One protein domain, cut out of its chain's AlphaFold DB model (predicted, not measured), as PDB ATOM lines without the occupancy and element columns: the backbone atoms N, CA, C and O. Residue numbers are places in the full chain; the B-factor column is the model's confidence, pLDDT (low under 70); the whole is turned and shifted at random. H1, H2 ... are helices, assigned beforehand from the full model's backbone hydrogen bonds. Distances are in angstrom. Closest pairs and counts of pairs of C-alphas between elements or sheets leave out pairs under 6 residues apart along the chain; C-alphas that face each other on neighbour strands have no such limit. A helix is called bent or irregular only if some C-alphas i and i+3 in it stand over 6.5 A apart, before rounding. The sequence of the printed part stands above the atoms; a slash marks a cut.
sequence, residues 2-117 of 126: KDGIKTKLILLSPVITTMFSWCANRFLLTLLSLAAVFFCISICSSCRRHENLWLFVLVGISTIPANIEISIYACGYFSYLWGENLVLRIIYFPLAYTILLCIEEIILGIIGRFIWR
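This is residues 2 to 117 of the 126 residues of an uncharacterized protein of Butyrivibrio fibrisolvens (UniProt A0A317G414). An elongated, all-helix body: the longest helix, H6, meets H5 at one end and H4 toward the other. There H1b, H2 and H4 form an up-and-down bundle, each running against the one before. The 116 printed residues have six named helices, H1 to H6; the whole is loose, radius of gyration of the C-alphas 16.6 A, spanning 54 by 30 by 25 A.

H6, residues 86 to 115, 42.9 A, begins at C-alpha 86 (87.429, 210.808, 199.680) and ends at C-alpha 115 (60.294, 177.873, 195.501). H5 is residues 64 to 82, H4 51 to 62, H3 45 to 48, H2 27 to 43. H1, residues 2 to 23, assigned as one helix by its hydrogen bonds, is bent, C-alphas 11 and 14 being 6.7 A apart; its arms are H1a, 2 to 11, and H1b, 14 to 23.

H6 touches H5 with residues 89 to 101 alone, closest C-alphas Ser 71 and Tyr 97, 5.4 A. H6 touches H4, closest C-alphas Asn 52 and Gly 112, 6.4 A, with residues 101 to 112 alone. H1b and H2 form a hairpin at a shallow tilt of 15 degrees, closest C-alphas Thr 18 and Thr 30, 4.9 A. Every O i to N i+4 pair is within hydrogen-bond range in H1b, H2, H4 and H5, 5 of 6 in H1a and 24 of 26 in H6; H3 is too short.

The C-alphas of Lys 2 and Gly 83 are farthest apart, 56.0 A. The printed part has no cut, no link is long, and pLDDT is under 70 at residues 2 to 3 and 45 to 46.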
ATOM      1  N   LYS A   2      85.162 160.974 203.572       54.84
ATOM      2  CA  LYS A   2      85.451 161.262 202.149       54.84
ATOM      3  C   LYS A   2      84.253 161.835 201.366       54.84
ATOM      4  O   LYS A   2      84.453 162.695 200.515       54.84
ATOM      5  N   ASP A   3      83.027 161.424 201.692       64.75
ATOM      6  CA  ASP A   3      81.823 161.852 200.957       64.75
ATOM      7  C   ASP A   3      81.402 163.290 201.273       64.75
ATOM      8  O   ASP A   3      81.032 164.035 200.372       64.75
ATOM      9  N   GLY A   4      81.592 163.743 202.516       71.44
ATOM     10  CA  GLY A   4      81.290 165.125 202.902       71.44
ATOM     11  C   GLY A   4      82.167 166.165 202.195       71.44
ATOM     12  O   GLY A   4      81.713 167.276 201.934       71.44
ATOM     13  N   ILE A   5      83.409 165.814 201.841       75.44
ATOM     14  CA  ILE A   5      84.302 166.698 201.072       75.44
ATOM     15  C   ILE A   5      83.807 166.828 199.627       75.44
ATOM     16  O   ILE A   5      83.777 167.934 199.089       75.44
ATOM     17  N   LYS A   6      83.364 165.721 199.017       78.25
ATOM     18  CA  LYS A   6      82.811 165.724 197.655       78.25
ATOM     19  C   LYS A   6      81.552 166.586 197.565       78.25
ATOM     20  O   LYS A   6      81.461 167.419 196.673       78.25
ATOM     21  N   THR A   7      80.626 166.452 198.516       78.69
ATOM     22  CA  THR A   7      79.397 167.264 198.553       78.69
ATOM     23  C   THR A   7      79.699 168.757 198.694       78.69
ATOM     24  O   THR A   7      79.126 169.569 197.973       78.69
ATOM     25  N   LYS A   8      80.649 169.133 199.564       81.81
ATOM     26  CA  LYS A   8      81.078 170.533 199.730       81.81
ATOM     27  C   LYS A   8      81.697 171.111 198.454       81.81
ATOM     28  O   LYS A   8      81.395 172.243 198.097       81.81
ATOM     29  N   LEU A   9      82.529 170.335 197.757       82.38
ATOM     30  CA  LEU A   9      83.119 170.746 196.479       82.38
ATOM     31  C   LEU A   9      82.055 170.981 195.401       82.38
ATOM     32  O   LEU A   9      82.137 171.963 194.669       82.38
ATOM     33  N   ILE A  10      81.040 170.115 195.332       85.19
ATOM     34  CA  ILE A  10      79.933 170.260 194.377       85.19
ATOM     35  C   ILE A  10      79.126 171.532 194.664       85.19
ATOM     36  O   ILE A  10      78.828 172.267 193.731       85.19
ATOM     37  N   LEU A  11      78.836 171.830 195.937       84.94
ATOM     38  CA  LEU A  11      78.119 173.047 196.347       84.94
ATOM     39  C   LEU A  11      78.895 174.337 196.046       84.94
ATOM     40  O   LEU A  11      78.294 175.341 195.675       84.94
ATOM     41  N   LEU A  12      80.222 174.324 196.200       89.62
ATOM     42  CA  LEU A  12      81.066 175.504 195.975       89.62
ATOM     43  C   LEU A  12      81.392 175.747 194.496       89.62
ATOM     44  O   LEU A  12      81.678 176.880 194.116       89.62
ATOM     45  N   SER A  13      81.338 174.716 193.653       91.25
ATOM     46  CA  SER A  13      81.598 174.827 192.214       91.25
ATOM     47  C   SER A  13      80.772 175.927 191.515       91.25
ATOM     48  O   SER A  13      81.375 176.803 190.881       91.25
ATOM     49  N   PRO A  14      79.427 175.976 191.640       91.88
ATOM     50  CA  PRO A  14      78.637 177.028 191.004       91.88
ATOM     51  C   PRO A  14      78.896 178.413 191.615       91.88
ATOM     52  O   PRO A  14      78.893 179.393 190.876       91.88
ATOM     53  N   VAL A  15      79.221 178.506 192.910       93.19
ATOM     54  CA  VAL A  15      79.585 179.774 193.575       93.19
ATOM     55  C   VAL A  15      80.850 180.366 192.954       93.19
ATOM     56  O   VAL A  15      80.847 181.498 192.471       93.19
ATOM     57  N   ILE A  16      81.922 179.569 192.886       93.38
ATOM     58  CA  ILE A  16      83.204 179.984 192.297       93.38
ATOM     59  C   ILE A  16      83.014 180.355 190.821       93.38
ATOM     60  O   ILE A  16      83.536 181.369 190.356       93.38
ATOM     61  N   THR A  17      82.228 179.561 190.089       93.56
ATOM     62  CA  THR A  17      81.917 179.827 188.680       93.56
ATOM     63  C   THR A  17      81.152 181.141 188.503       93.56
ATOM     64  O   THR A  17      81.455 181.903 187.585       93.56
ATOM     65  N   THR A  18      80.208 181.451 189.398       94.25
ATOM     66  CA  THR A  18      79.443 182.708 189.369       94.25
ATOM     67  C   THR A  18      80.371 183.900 189.560       94.25
ATOM     68  O   THR A  18      80.389 184.802 188.723       94.25
ATOM     69  N   MET A  19      81.230 183.857 190.581       92.81
ATOM     70  CA  MET A  19      82.180 184.937 190.846       92.81
ATOM     71  C   MET A  19      83.149 185.152 189.676       92.81
ATOM     72  O   MET A  19      83.358 186.280 189.233       92.81
ATOM     73  N   PHE A  20      83.720 184.071 189.136       93.12
ATOM     74  CA  PHE A  20      84.672 184.160 188.029       93.12
ATOM     75  C   PHE A  20      84.012 184.634 186.728       93.12
ATOM     76  O   PHE A  20      84.577 185.451 186.004       93.12
ATOM     77  N   SER A  21      82.807 184.142 186.428       93.50
ATOM     78  CA  SER A  21      82.065 184.535 185.225       93.50
ATOM     79  C   SER A  21      81.652 186.003 185.245       93.50
ATOM     80  O   SER A  21      81.728 186.646 184.196       93.50
ATOM     81  N   TRP A  22      81.293 186.539 186.419       92.50
ATOM     82  CA  TRP A  22      81.037 187.965 186.606       92.50
ATOM     83  C   TRP A  22      82.285 188.786 186.277       92.50
ATOM     84  O   TRP A  22      82.253 189.621 185.379       92.50
ATOM     85  N   CYS A  23      83.422 188.471 186.908       90.94
ATOM     86  CA  CYS A  23      84.693 189.151 186.644       90.94
ATOM     87  C   CYS A  23      85.145 189.043 185.174       90.94
ATOM     88  O   CYS A  23      85.845 189.919 184.671       90.94
ATOM     89  N   ALA A  24      84.748 187.978 184.474       92.19
ATOM     90  CA  ALA A  24      85.023 187.773 183.054       92.19
ATOM     91  C   ALA A  24      83.983 188.423 182.113       92.19
ATOM     92  O   ALA A  24      84.046 188.194 180.901       92.19
ATOM     93  N   ASN A  25      83.018 189.193 182.636       90.88
ATOM     94  CA  ASN A  25      81.905 189.802 181.893       90.88
ATOM     95  C   ASN A  25      81.083 188.791 181.071       90.88
ATOM     96  O   ASN A  25      80.578 189.083 179.982       90.88
ATOM     97  N   ARG A  26      80.948 187.559 181.569       92.56
ATOM     98  CA  ARG A  26      80.187 186.482 180.921       92.56
ATOM     99  C   ARG A  26      78.789 186.379 181.522       92.56
ATOM    100  O   ARG A  26      78.456 185.364 182.125       92.56
ATOM    101  N   PHE A  27      77.953 187.387 181.274       88.69
ATOM    102  CA  PHE A  27      76.600 187.503 181.842       88.69
ATOM    103  C   PHE A  27      75.762 186.221 181.751       88.69
ATOM    104  O   PHE A  27      75.158 185.801 182.733       88.69
ATOM    105  N   LEU A  28      75.751 185.561 180.589       91.81
ATOM    106  CA  LEU A  28      74.985 184.326 180.407       91.81
ATOM    107  C   LEU A  28      75.500 183.188 181.303       91.81
ATOM    108  O   LEU A  28      74.709 182.463 181.896       91.81
ATOM    109  N   LEU A  29      76.822 183.059 181.447       90.88
ATOM    110  CA  LEU A  29      77.427 182.067 182.334       90.88
ATOM    111  C   LEU A  29      77.161 182.404 183.805       90.88
ATOM    112  O   LEU A  29      76.907 181.495 184.591       90.88
ATOM    113  N   THR A  30      77.160 183.686 184.172       91.12
ATOM    114  CA  THR A  30      76.781 184.146 185.515       91.12
ATOM    115  C   THR A  30      75.349 183.752 185.848       91.12
ATOM    116  O   THR A  30      75.118 183.142 186.884       91.12
ATOM    117  N   LEU A  31      74.390 184.015 184.957       91.69
ATOM    118  CA  LEU A  31      72.991 183.646 185.192       91.69
ATOM    119  C   LEU A  31      72.814 182.129 185.332       91.69
ATOM    120  O   LEU A  31      72.122 181.669 186.238       91.69
ATOM    121  N   LEU A  32      73.474 181.347 184.471       93.44
ATOM    122  CA  LEU A  32      73.421 179.884 184.530       93.44
ATOM    123  C   LEU A  32      74.057 179.328 185.809       93.44
ATOM    124  O   LEU A  32      73.503 178.424 186.428       93.44
ATOM    125  N   SER A  33      75.212 179.859 186.212       92.94
ATOM    126  CA  SER A  33      75.905 179.417 187.427       92.94
ATOM    127  C   SER A  33      75.163 179.834 188.693       92.94
ATOM    128  O   SER A  33      75.036 179.017 189.601       92.94
ATOM    129  N   LEU A  34      74.562 181.024 188.713       92.31
ATOM    130  CA  LEU A  34      73.692 181.464 189.797       92.31
ATOM    131  C   LEU A  34      72.465 180.550 189.922       92.31
ATOM    132  O   LEU A  34      72.178 180.061 191.009       92.31
ATOM    133  N   ALA A  35      71.787 180.231 188.814       91.50
ATOM    134  CA  ALA A  35      70.688 179.261 188.815       91.50
ATOM    135  C   ALA A  35      71.141 177.869 189.301       91.50
ATOM    136  O   ALA A  35      70.413 177.193 190.030       91.50
ATOM    137  N   ALA A  36      72.366 177.457 188.960       91.75
ATOM    138  CA  ALA A  36      72.949 176.217 189.459       91.75
ATOM    139  C   ALA A  36      73.193 176.240 190.980       91.75
ATOM    140  O   ALA A  36      73.039 175.197 191.611       91.75
ATOM    141  N   VAL A  37      73.491 177.396 191.597       91.50
ATOM    142  CA  VAL A  37      73.554 177.523 193.069       91.50
ATOM    143  C   VAL A  37      72.208 177.147 193.695       91.50
ATOM    144  O   VAL A  37      72.170 176.298 194.586       91.50
ATOM    145  N   PHE A  38      71.096 177.697 193.189       88.31
ATOM    146  CA  PHE A  38      69.748 177.357 193.671       88.31
ATOM    147  C   PHE A  38      69.440 175.863 193.510       88.31
ATOM    148  O   PHE A  38      68.918 175.230 194.428       88.31
ATOM    149  N   PHE A  39      69.803 175.288 192.364       87.38
ATOM    150  CA  PHE A  39      69.600 173.867 192.087       87.38
ATOM    151  C   PHE A  39      70.434 172.953 193.000       87.38
ATOM    152  O   PHE A  39      69.957 171.924 193.470       87.38
ATOM    153  N   CYS A  40      71.679 173.324 193.307       87.38
ATOM    154  CA  CYS A  40      72.506 172.558 194.237       87.38
ATOM    155  C   CYS A  40      71.951 172.586 195.667       87.38
ATOM    156  O   CYS A  40      72.020 171.571 196.363       87.38
ATOM    157  N   ILE A  41      71.378 173.715 196.096       85.56
ATOM    158  CA  ILE A  41      70.744 173.842 197.415       85.56
ATOM    159  C   ILE A  41      69.512 172.942 197.520       85.56
ATOM    160  O   ILE A  41      69.355 172.273 198.538       85.56
ATOM    161  N   SER A  42      68.678 172.873 196.476       80.56
ATOM    162  CA  SER A  42      67.442 172.076 196.505       80.56
ATOM    163  C   SER A  42      67.681 170.564 196.532       80.56
ATOM    164  O   SER A  42      66.876 169.826 197.096       80.56
ATOM    165  N   ILE A  43      68.781 170.085 195.945       81.19
ATOM    166  CA  ILE A  43      69.098 168.648 195.870       81.19
ATOM    167  C   ILE A  43      69.925 168.177 197.068       81.19
ATOM    168  O   ILE A  43      69.865 167.008 197.456       81.19
ATOM    169  N   CYS A  44      70.725 169.059 197.667       79.38
ATOM    170  CA  CYS A  44      71.598 168.669 198.763       79.38
ATOM    171  C   CYS A  44      70.798 168.461 200.057       79.38
ATOM    172  O   CYS A  44      70.335 169.413 200.684       79.38
ATOM    173  N   SER A  45      70.713 167.211 200.520       68.56
ATOM    174  CA  SER A  45      70.004 166.846 201.758       68.56
ATOM    175  C   SER A  45      70.483 167.630 202.986       68.56
ATOM    176  O   SER A  45      69.668 168.030 203.814       68.56
ATOM    177  N   SER A  46      71.784 167.933 203.072       68.88
ATOM    178  CA  SER A  46      72.368 168.766 204.136       68.88
ATOM    179  C   SER A  46      71.844 170.206 204.140       68.88
ATOM    180  O   SER A  46      71.877 170.869 205.176       68.88
ATOM    181  N   CYS A  47      71.385 170.700 202.988       73.06
ATOM    182  CA  CYS A  47      70.848 172.048 202.848       73.06
ATOM    183  C   CYS A  47      69.355 172.115 203.175       73.06
ATOM    184  O   CYS A  47      68.899 173.143 203.665       73.06
ATOM    185  N   ARG A  48      68.633 170.998 203.023       70.38
ATOM    186  CA  ARG A  48      67.170 170.896 203.140       70.38
ATOM    187  C   ARG A  48      66.598 171.333 204.496       70.38
ATOM    188  O   ARG A  48      65.518 171.900 204.571       70.38
ATOM    189  N   ARG A  49      67.335 171.117 205.593       71.25
ATOM    190  CA  ARG A  49      66.899 171.521 206.948       71.25
ATOM    191  C   ARG A  49      67.014 173.032 207.197       71.25
ATOM    192  O   ARG A  49      66.344 173.562 208.079       71.25
ATOM    193  N   HIS A  50      67.874 173.719 206.447       79.69
ATOM    194  CA  HIS A  50      68.202 175.132 206.643       79.69
ATOM    195  C   HIS A  50      68.318 175.867 205.299       79.69
ATOM    196  O   HIS A  50      69.242 176.652 205.100       79.69
ATOM    197  N   GLU A  51      67.404 175.607 204.363       79.06
ATOM    198  CA  GLU A  51      67.501 176.088 202.974       79.06
ATOM    199  C   GLU A  51      67.610 177.605 202.895       79.06
ATOM    200  O   GLU A  51      68.479 178.110 202.196       79.06
ATOM    201  N   ASN A  52      66.822 178.331 203.693       79.88
ATOM    202  CA  ASN A  52      66.901 179.792 203.770       79.88
ATOM    203  C   ASN A  52      68.298 180.284 204.181       79.88
ATOM    204  O   ASN A  52      68.787 181.269 203.640       79.88
ATOM    205  N   LEU A  53      68.963 179.582 205.104       83.81
ATOM    206  CA  LEU A  53      70.317 179.931 205.536       83.81
ATOM    207  C   LEU A  53      71.352 179.592 204.458       83.81
ATOM    208  O   LEU A  53      72.305 180.339 204.264       83.81
ATOM    209  N   TRP A  54      71.180 178.484 203.736       87.00
ATOM    210  CA  TRP A  54      72.097 178.116 202.657       87.00
ATOM    211  C   TRP A  54      71.918 178.972 201.405       87.00
ATOM    212  O   TRP A  54      72.915 179.280 200.757       87.00
ATOM    213  N   LEU A  55      70.690 179.398 201.100       87.19
ATOM    214  CA  LEU A  55      70.407 180.417 200.090       87.19
ATOM    215  C   LEU A  55      71.126 181.708 200.439       87.19
ATOM    216  O   LEU A  55      71.891 182.195 199.616       87.19
ATOM    217  N   PHE A  56      70.957 182.182 201.673       86.25
ATOM    218  CA  PHE A  56      71.658 183.359 202.170       86.25
ATOM    219  C   PHE A  56      73.172 183.250 201.960       86.25
ATOM    220  O   PHE A  56      73.785 184.068 201.282       86.25
ATOM    221  N   VAL A  57      73.788 182.199 202.503       89.56
ATOM    222  CA  VAL A  57      75.247 182.065 202.493       89.56
ATOM    223  C   VAL A  57      75.789 181.869 201.079       89.56
ATOM    224  O   VAL A  57      76.738 182.539 200.687       89.56
ATOM    225  N   LEU A  58      75.235 180.936 200.303       91.56
ATOM    226  CA  LEU A  58      75.826 180.573 199.014       91.56
ATOM    227  C   LEU A  58      75.511 181.598 197.930       91.56
ATOM    228  O   LEU A  58      76.395 181.905 197.130       91.56
ATOM    229  N   VAL A  59      74.292 182.144 197.901       90.69
ATOM    230  CA  VAL A  59      73.944 183.191 196.936       90.69
ATOM    231  C   VAL A  59      74.639 184.492 197.314       90.69
ATOM    232  O   VAL A  59      75.337 185.036 196.464       90.69
ATOM    233  N   GLY A  60      74.602 184.887 198.591       90.75
ATOM    234  CA  GLY A  60      75.276 186.093 199.071       90.75
ATOM    235  C   GLY A  60      76.789 186.090 198.827       90.75
ATOM    236  O   GLY A  60      77.360 187.126 198.509       90.75
ATOM    237  N   ILE A  61      77.465 184.931 198.904       92.25
ATOM    238  CA  ILE A  61      78.882 184.820 198.499       92.25
ATOM    239  C   ILE A  61      79.037 184.948 196.976       92.25
ATOM    240  O   ILE A  61      79.968 185.598 196.497       92.25
ATOM    241  N   SER A  62      78.139 184.328 196.210       92.81
ATOM    242  CA  SER A  62      78.194 184.322 194.740       92.81
ATOM    243  C   SER A  62      78.036 185.719 194.136       92.81
ATOM    244  O   SER A  62      78.604 185.997 193.079       92.81
ATOM    245  N   THR A  63      77.282 186.597 194.798       93.12
ATOM    246  CA  THR A  63      76.939 187.953 194.347       93.12
ATOM    247  C   THR A  63      77.886 189.036 194.865       93.12
ATOM    248  O   THR A  63      77.777 190.178 194.419       93.12
ATOM    249  N   ILE A  64      78.875 188.705 195.714       93.81
ATOM    250  CA  ILE A  64      79.881 189.666 196.218       93.81
ATOM    251  C   ILE A  64      80.475 190.531 195.092       93.81
ATOM    252  O   ILE A  64      80.481 191.755 195.247       93.81
ATOM    253  N   PRO A  65      80.950 189.973 193.956       93.06
ATOM    254  CA  PRO A  65      81.541 190.792 192.897       93.06
ATOM    255  C   PRO A  65      80.550 191.803 192.312       93.06
ATOM    256  O   PRO A  65      80.903 192.967 192.129       93.06
ATOM    257  N   ALA A  66      79.299 191.385 192.102       91.88
ATOM    258  CA  ALA A  66      78.241 192.250 191.596       91.88
ATOM    259  C   ALA A  66      77.909 193.371 192.588       91.88
ATOM    260  O   ALA A  66      77.861 194.540 192.209       91.88
ATOM    261  N   ASN A  67      77.763 193.043 193.874       94.94
ATOM    262  CA  ASN A  67      77.468 194.029 194.912       94.94
ATOM    263  C   ASN A  67      78.600 195.050 195.076       94.94
ATOM    264  O   ASN A  67      78.327 196.239 195.251       94.94
ATOM    265  N   ILE A  68      79.864 194.626 194.966       95.00
ATOM    266  CA  ILE A  68      81.013 195.542 194.952       95.00
ATOM    267  C   ILE A  68      80.931 196.481 193.745       95.00
ATOM    268  O   ILE A  68      81.048 197.693 193.914       95.00
ATOM    269  N   GLU A  69      80.713 195.953 192.542       94.75
ATOM    270  CA  GLU A  69      80.688 196.752 191.314       94.75
ATOM    271  C   GLU A  69      79.547 197.778 191.311       94.75
ATOM    272  O   GLU A  69      79.776 198.961 191.048       94.75
ATOM    273  N   ILE A  70      78.340 197.362 191.703       94.81
ATOM    274  CA  ILE A  70      77.183 198.258 191.826       94.81
ATOM    275  C   ILE A  70      77.443 199.319 192.905       94.81
ATOM    276  O   ILE A  70      77.122 200.491 192.706       94.81
ATOM    277  N   SER A  71      78.085 198.954 194.020       95.56
ATOM    278  CA  SER A  71      78.462 199.915 195.069       95.56
ATOM    279  C   SER A  71      79.483 200.939 194.575       95.56
ATOM    280  O   SER A  71      79.356 202.128 194.874       95.56
ATOM    281  N   ILE A  72      80.481 200.515 193.789       94.12
ATOM    282  CA  ILE A  72      81.452 201.420 193.154       94.12
ATOM    283  C   ILE A  72      80.731 202.376 192.201       94.12
ATOM    284  O   ILE A  72      80.984 203.581 192.250       94.12
ATOM    285  N   TYR A  73      79.814 201.861 191.379       94.44
ATOM    286  CA  TYR A  73      79.013 202.673 190.467       94.44
ATOM    287  C   TYR A  73      78.165 203.708 191.221       94.44
ATOM    288  O   TYR A  73      78.200 204.896 190.896       94.44
ATOM    289  N   ALA A  74      77.483 203.294 192.294       93.38
ATOM    290  CA  ALA A  74      76.703 204.184 193.152       93.38
ATOM    291  C   ALA A  74      77.572 205.281 193.796       93.38
ATOM    292  O   ALA A  74      77.164 206.441 193.850       93.38
ATOM    293  N   CYS A  75      78.790 204.947 194.241       93.00
ATOM    294  CA  CYS A  75      79.754 205.925 194.761       93.00
ATOM    295  C   CYS A  75      80.222 206.922 193.693       93.00
ATOM    296  O   CYS A  75      80.411 208.103 193.994       93.00
ATOM    297  N   GLY A  76      80.428 206.454 192.459       91.81
ATOM    298  CA  GLY A  76      80.787 207.304 191.323       91.81
ATOM    299  C   GLY A  76      79.673 208.294 190.995       91.81
ATOM    300  O   GLY A  76      79.924 209.490 190.873       91.81
ATOM    301  N   TYR A  77      78.428 207.815 190.959       91.56
ATOM    302  CA  TYR A  77      77.254 208.656 190.739       91.56
ATOM    303  C   TYR A  77      77.052 209.685 191.862       91.56
ATOM    304  O   TYR A  77      76.788 210.856 191.594       91.56
ATOM    305  N   PHE A  78      77.247 209.285 193.122       89.75
ATOM    306  CA  PHE A  78      77.201 210.208 194.257       89.75
ATOM    307  C   PHE A  78      78.265 211.310 194.140       89.75
ATOM    308  O   PHE A  78      77.943 212.489 194.268       89.75
ATOM    309  N   SER A  79      79.512 210.939 193.832       91.06
ATOM    310  CA  SER A  79      80.609 211.899 193.634       91.06
ATOM    311  C   SER A  79      80.334 212.863 192.476       91.06
ATOM    312  O   SER A  79      80.652 214.045 192.572       91.06
ATOM    313  N   TYR A  80      79.706 212.383 191.399       90.44
ATOM    314  CA  TYR A  80      79.315 213.219 190.264       90.44
ATOM    315  C   TYR A  80      78.294 214.301 190.656       90.44
ATOM    316  O   TYR A  80      78.403 215.437 190.203       90.44
ATOM    317  N   LEU A  81      77.323 213.969 191.514       90.62
ATOM    318  CA  LEU A  81      76.271 214.900 191.938       90.62
ATOM    319  C   LEU A  81      76.707 215.864 193.051       90.62
ATOM    320  O   LEU A  81      76.274 217.014 193.064       90.62
ATOM    321  N   TRP A  82      77.526 215.396 193.994       87.12
ATOM    322  CA  TRP A  82      77.824 216.109 195.245       87.12
ATOM    323  C   TRP A  82      79.282 216.570 195.369       87.12
ATOM    324  O   TRP A  82      79.650 217.192 196.366       87.12
ATOM    325  N   GLY A  83      80.104 216.300 194.353       87.75
ATOM    326  CA  GLY A  83      81.533 216.594 194.334       87.75
ATOM    327  C   GLY A  83      82.387 215.458 194.905       87.75
ATOM    328  O   GLY A  83      81.948 214.650 195.727       87.75
ATOM    329  N   GLU A  84      83.643 215.392 194.459       84.62
ATOM    330  CA  GLU A  84      84.581 214.369 194.919       84.62
ATOM    331  C   GLU A  84      85.073 214.661 196.341       84.62
ATOM    332  O   GLU A  84      85.778 215.635 196.600       84.62
ATOM    333  N   ASN A  85      84.734 213.772 197.277       88.81
ATOM    334  CA  ASN A  85      85.274 213.788 198.629       88.81
ATOM    335  C   ASN A  85      85.616 212.362 199.075       88.81
ATOM    336  O   ASN A  85      84.746 211.496 199.202       88.81
ATOM    337  N   LEU A  86      86.901 212.126 199.335       88.31
ATOM    338  CA  LEU A  86      87.429 210.808 199.680       88.31
ATOM    339  C   LEU A  86      86.859 210.266 201.001       88.31
ATOM    340  O   LEU A  86      86.570 209.075 201.091       88.31
ATOM    341  N   VAL A  87      86.626 211.129 201.996       89.81
ATOM    342  CA  VAL A  87      86.037 210.729 203.286       89.81
ATOM    343  C   VAL A  87      84.591 210.281 203.092       89.81
ATOM    344  O   VAL A  87      84.208 209.213 203.569       89.81
ATOM    345  N   LEU A  88      83.803 211.052 202.335       87.62
ATOM    346  CA  LEU A  88      82.424 210.676 202.018       87.62
ATOM    347  C   LEU A  88      82.371 209.370 201.228       87.62
ATOM    348  O   LEU A  88      81.534 208.527 201.525       87.62
ATOM    349  N   ARG A  89      83.295 209.147 200.287       87.00
ATOM    350  CA  ARG A  89      83.363 207.898 199.516       87.00
ATOM    351  C   ARG A  89      83.655 206.678 200.394       87.00
ATOM    352  O   ARG A  89      83.027 205.641 200.201       87.00
ATOM    353  N   ILE A  90      84.564 206.801 201.363       90.31
ATOM    354  CA  ILE A  90      84.892 205.720 202.310       90.31
ATOM    355  C   ILE A  90      83.689 205.360 203.189       90.31
ATOM    356  O   ILE A  90      83.507 204.189 203.504       90.31
ATOM    357  N   ILE A  91      82.864 206.338 203.571       91.56
ATOM    358  CA  ILE A  91      81.658 206.106 204.383       91.56
ATOM    359  C   ILE A  91      80.500 205.586 203.521       91.56
ATOM    360  O   ILE A  91      79.767 204.687 203.927       91.56
ATOM    361  N   TYR A  92      80.331 206.138 202.322       91.94
ATOM    362  CA  TYR A  92      79.207 205.832 201.445       91.94
ATOM    363  C   TYR A  92      79.320 204.448 200.801       91.94
ATOM    364  O   TYR A  92      78.312 203.766 200.655       91.94
ATOM    365  N   PHE A  93      80.532 203.994 200.468       94.56
ATOM    366  CA  PHE A  93      80.750 202.664 199.894       94.56
ATOM    367  C   PHE A  93      80.193 201.510 200.751       94.56
ATOM    368  O   PHE A  93      79.367 200.755 200.235       94.56
ATOM    369  N   PRO A  94      80.575 201.349 202.035       95.12
ATOM    370  CA  PRO A  94      80.035 200.278 202.866       95.12
ATOM    371  C   PRO A  94      78.531 200.441 203.090       95.12
ATOM    372  O   PRO A  94      77.826 199.441 203.109       95.12
ATOM    373  N   LEU A  95      78.021 201.675 203.183       95.12
ATOM    374  CA  LEU A  95      76.582 201.923 203.294       95.12
ATOM    375  C   LEU A  95      75.828 201.417 202.055       95.12
ATOM    376  O   LEU A  95      74.856 200.677 202.190       95.12
ATOM    377  N   ALA A  96      76.290 201.782 200.856       95.00
ATOM    378  CA  ALA A  96      75.709 201.331 199.594       95.00
ATOM    379  C   ALA A  96      75.761 199.802 199.474       95.00
ATOM    380  O   ALA A  96      74.753 199.180 199.142       95.00
ATOM    381  N   TYR A  97      76.896 199.197 199.830       95.62
ATOM    382  CA  TYR A  97      77.056 197.746 199.836       95.62
ATOM    383  C   TYR A  97      76.082 197.062 200.803       95.62
ATOM    384  O   TYR A  97      75.416 196.101 200.428       95.62
ATOM    385  N   THR A  98      75.950 197.562 202.036       94.94
ATOM    386  CA  THR A  98      75.012 197.007 203.022       94.94
ATOM    387  C   THR A  98      73.566 197.133 202.556       94.94
ATOM    388  O   THR A  98      72.804 196.185 202.709       94.94
ATOM    389  N   ILE A  99      73.184 198.263 201.954       95.44
ATOM    390  CA  ILE A  99      71.839 198.442 201.394       95.44
ATOM    391  C   ILE A  99      71.569 197.402 200.301       95.44
ATOM    392  O   ILE A  99      70.516 196.767 200.324       95.44
ATOM    393  N   LEU A 100      72.515 197.195 199.380       95.19
ATOM    394  CA  LEU A 100      72.385 196.188 198.324       95.19
ATOM    395  C   LEU A 100      72.255 194.780 198.898       95.19
ATOM    396  O   LEU A 100      71.343 194.059 198.505       95.19
ATOM    397  N   LEU A 101      73.092 194.431 199.877       93.50
ATOM    398  CA  LEU A 101      73.007 193.149 200.568       93.50
ATOM    399  C   LEU A 101      71.627 192.966 201.216       93.50
ATOM    400  O   LEU A 101      70.991 191.939 201.029       93.50
ATOM    401  N   CYS A 102      71.107 193.972 201.924       94.25
ATOM    402  CA  CYS A 102      69.775 193.893 202.526       94.25
ATOM    403  C   CYS A 102      68.658 193.719 201.486       94.25
ATOM    404  O   CYS A 102      67.714 192.964 201.724       94.25
ATOM    405  N   ILE A 103      68.741 194.411 200.346       94.75
ATOM    406  CA  ILE A 103      67.778 194.260 199.247       94.75
ATOM    407  C   ILE A 103      67.835 192.837 198.692       94.75
ATOM    408  O   ILE A 103      66.791 192.203 198.527       94.75
ATOM    409  N   GLU A 104      69.040 192.335 198.437       92.12
ATOM    410  CA  GLU A 104      69.267 190.971 197.977       92.12
ATOM    411  C   GLU A 104      68.651 189.958 198.945       92.12
ATOM    412  O   GLU A 104      67.865 189.117 198.516       92.12
ATOM    413  N   GLU A 105      68.880 190.104 200.251       89.62
ATOM    414  CA  GLU A 105      68.314 189.210 201.264       89.62
ATOM    415  C   GLU A 105      66.792 189.197 201.294       89.62
ATOM    416  O   GLU A 105      66.162 188.144 201.427       89.62
ATOM    417  N   ILE A 106      66.166 190.364 201.150       92.25
ATOM    418  CA  ILE A 106      64.707 190.452 201.092       92.25
ATOM    419  C   ILE A 106      64.195 189.703 199.858       92.25
ATOM    420  O   ILE A 106      63.244 188.922 199.961       92.25
ATOM    421  N   ILE A 107      64.835 189.903 198.703       91.50
ATOM    422  CA  ILE A 107      64.470 189.241 197.448       91.50
ATOM    423  C   ILE A 107      64.667 187.727 197.566       91.50
ATOM    424  O   ILE A 107      63.746 186.970 197.255       91.50
ATOM    425  N   LEU A 108      65.813 187.270 198.069       89.31
ATOM    426  CA  LEU A 108      66.112 185.852 198.266       89.31
ATOM    427  C   LEU A 108      65.163 185.204 199.268       89.31
ATOM    428  O   LEU A 108      64.673 184.108 199.016       89.31
ATOM    429  N   GLY A 109      64.823 185.889 200.360       86.19
ATOM    430  CA  GLY A 109      63.842 185.404 201.328       86.19
ATOM    431  C   GLY A 109      62.428 185.298 200.745       86.19
ATOM    432  O   GLY A 109      61.644 184.438 201.154       86.19
ATOM    433  N   ILE A 110      62.067 186.154 199.787       88.50
ATOM    434  CA  ILE A 110      60.809 186.037 199.039       88.50
ATOM    435  C   ILE A 110      60.882 184.854 198.064       88.50
ATOM    436  O   ILE A 110      60.016 183.983 198.112       88.50
ATOM    437  N   ILE A 111      61.924 184.783 197.229       86.88
ATOM    438  CA  ILE A 111      62.124 183.711 196.239       86.88
ATOM    439  C   ILE A 111      62.180 182.342 196.920       86.88
ATOM    440  O   ILE A 111      61.494 181.417 196.491       86.88
ATOM    441  N   GLY A 112      62.934 182.222 198.012       83.81
ATOM    442  CA  GLY A 112      63.044 181.001 198.803       83.81
ATOM    443  C   GLY A 112      61.677 180.523 199.291       83.81
ATOM    444  O   GLY A 112      61.300 179.372 199.078       83.81
ATOM    445  N   ARG A 113      60.857 181.433 199.832       83.81
ATOM    446  CA  ARG A 113      59.480 181.115 200.241       83.81
ATOM    447  C   ARG A 113      58.573 180.707 199.085       83.81
ATOM    448  O   ARG A 113      57.639 179.952 199.325       83.81
ATOM    449  N   PHE A 114      58.808 181.188 197.864       84.12
ATOM    450  CA  PHE A 114      58.043 180.767 196.687       84.12
ATOM    451  C   PHE A 114      58.460 179.386 196.178       84.12
ATOM    452  O   PHE A 114      57.590 178.550 195.944       84.12
ATOM    453  N   ILE A 115      59.763 179.140 196.026       81.12
ATOM    454  CA  ILE A 115      60.294 177.873 195.501       81.12
ATOM    455  C   ILE A 115      59.990 176.718 196.463       81.12
ATOM    456  O   ILE A 115      59.580 175.644 196.030       81.12
ATOM    457  N   TRP A 116      60.146 176.947 197.769       76.94
ATOM    458  CA  TRP A 116      60.041 175.906 198.796       76.94
ATOM    459  C   TRP A 116      58.739 175.938 199.602       76.94
ATOM    460  O   TRP A 116      58.623 175.252 200.613       76.94
ATOM    461  N   ARG A 117      57.720 176.677 199.137       71.44
ATOM    462  CA  ARG A 117      56.421 176.821 199.825       71.44
ATOM    463  C   ARG A 117      55.755 175.487 200.190       71.44
ATOM    464  O   ARG A 117      55.068 175.421 201.201       71.44
TER     465      ARG A 117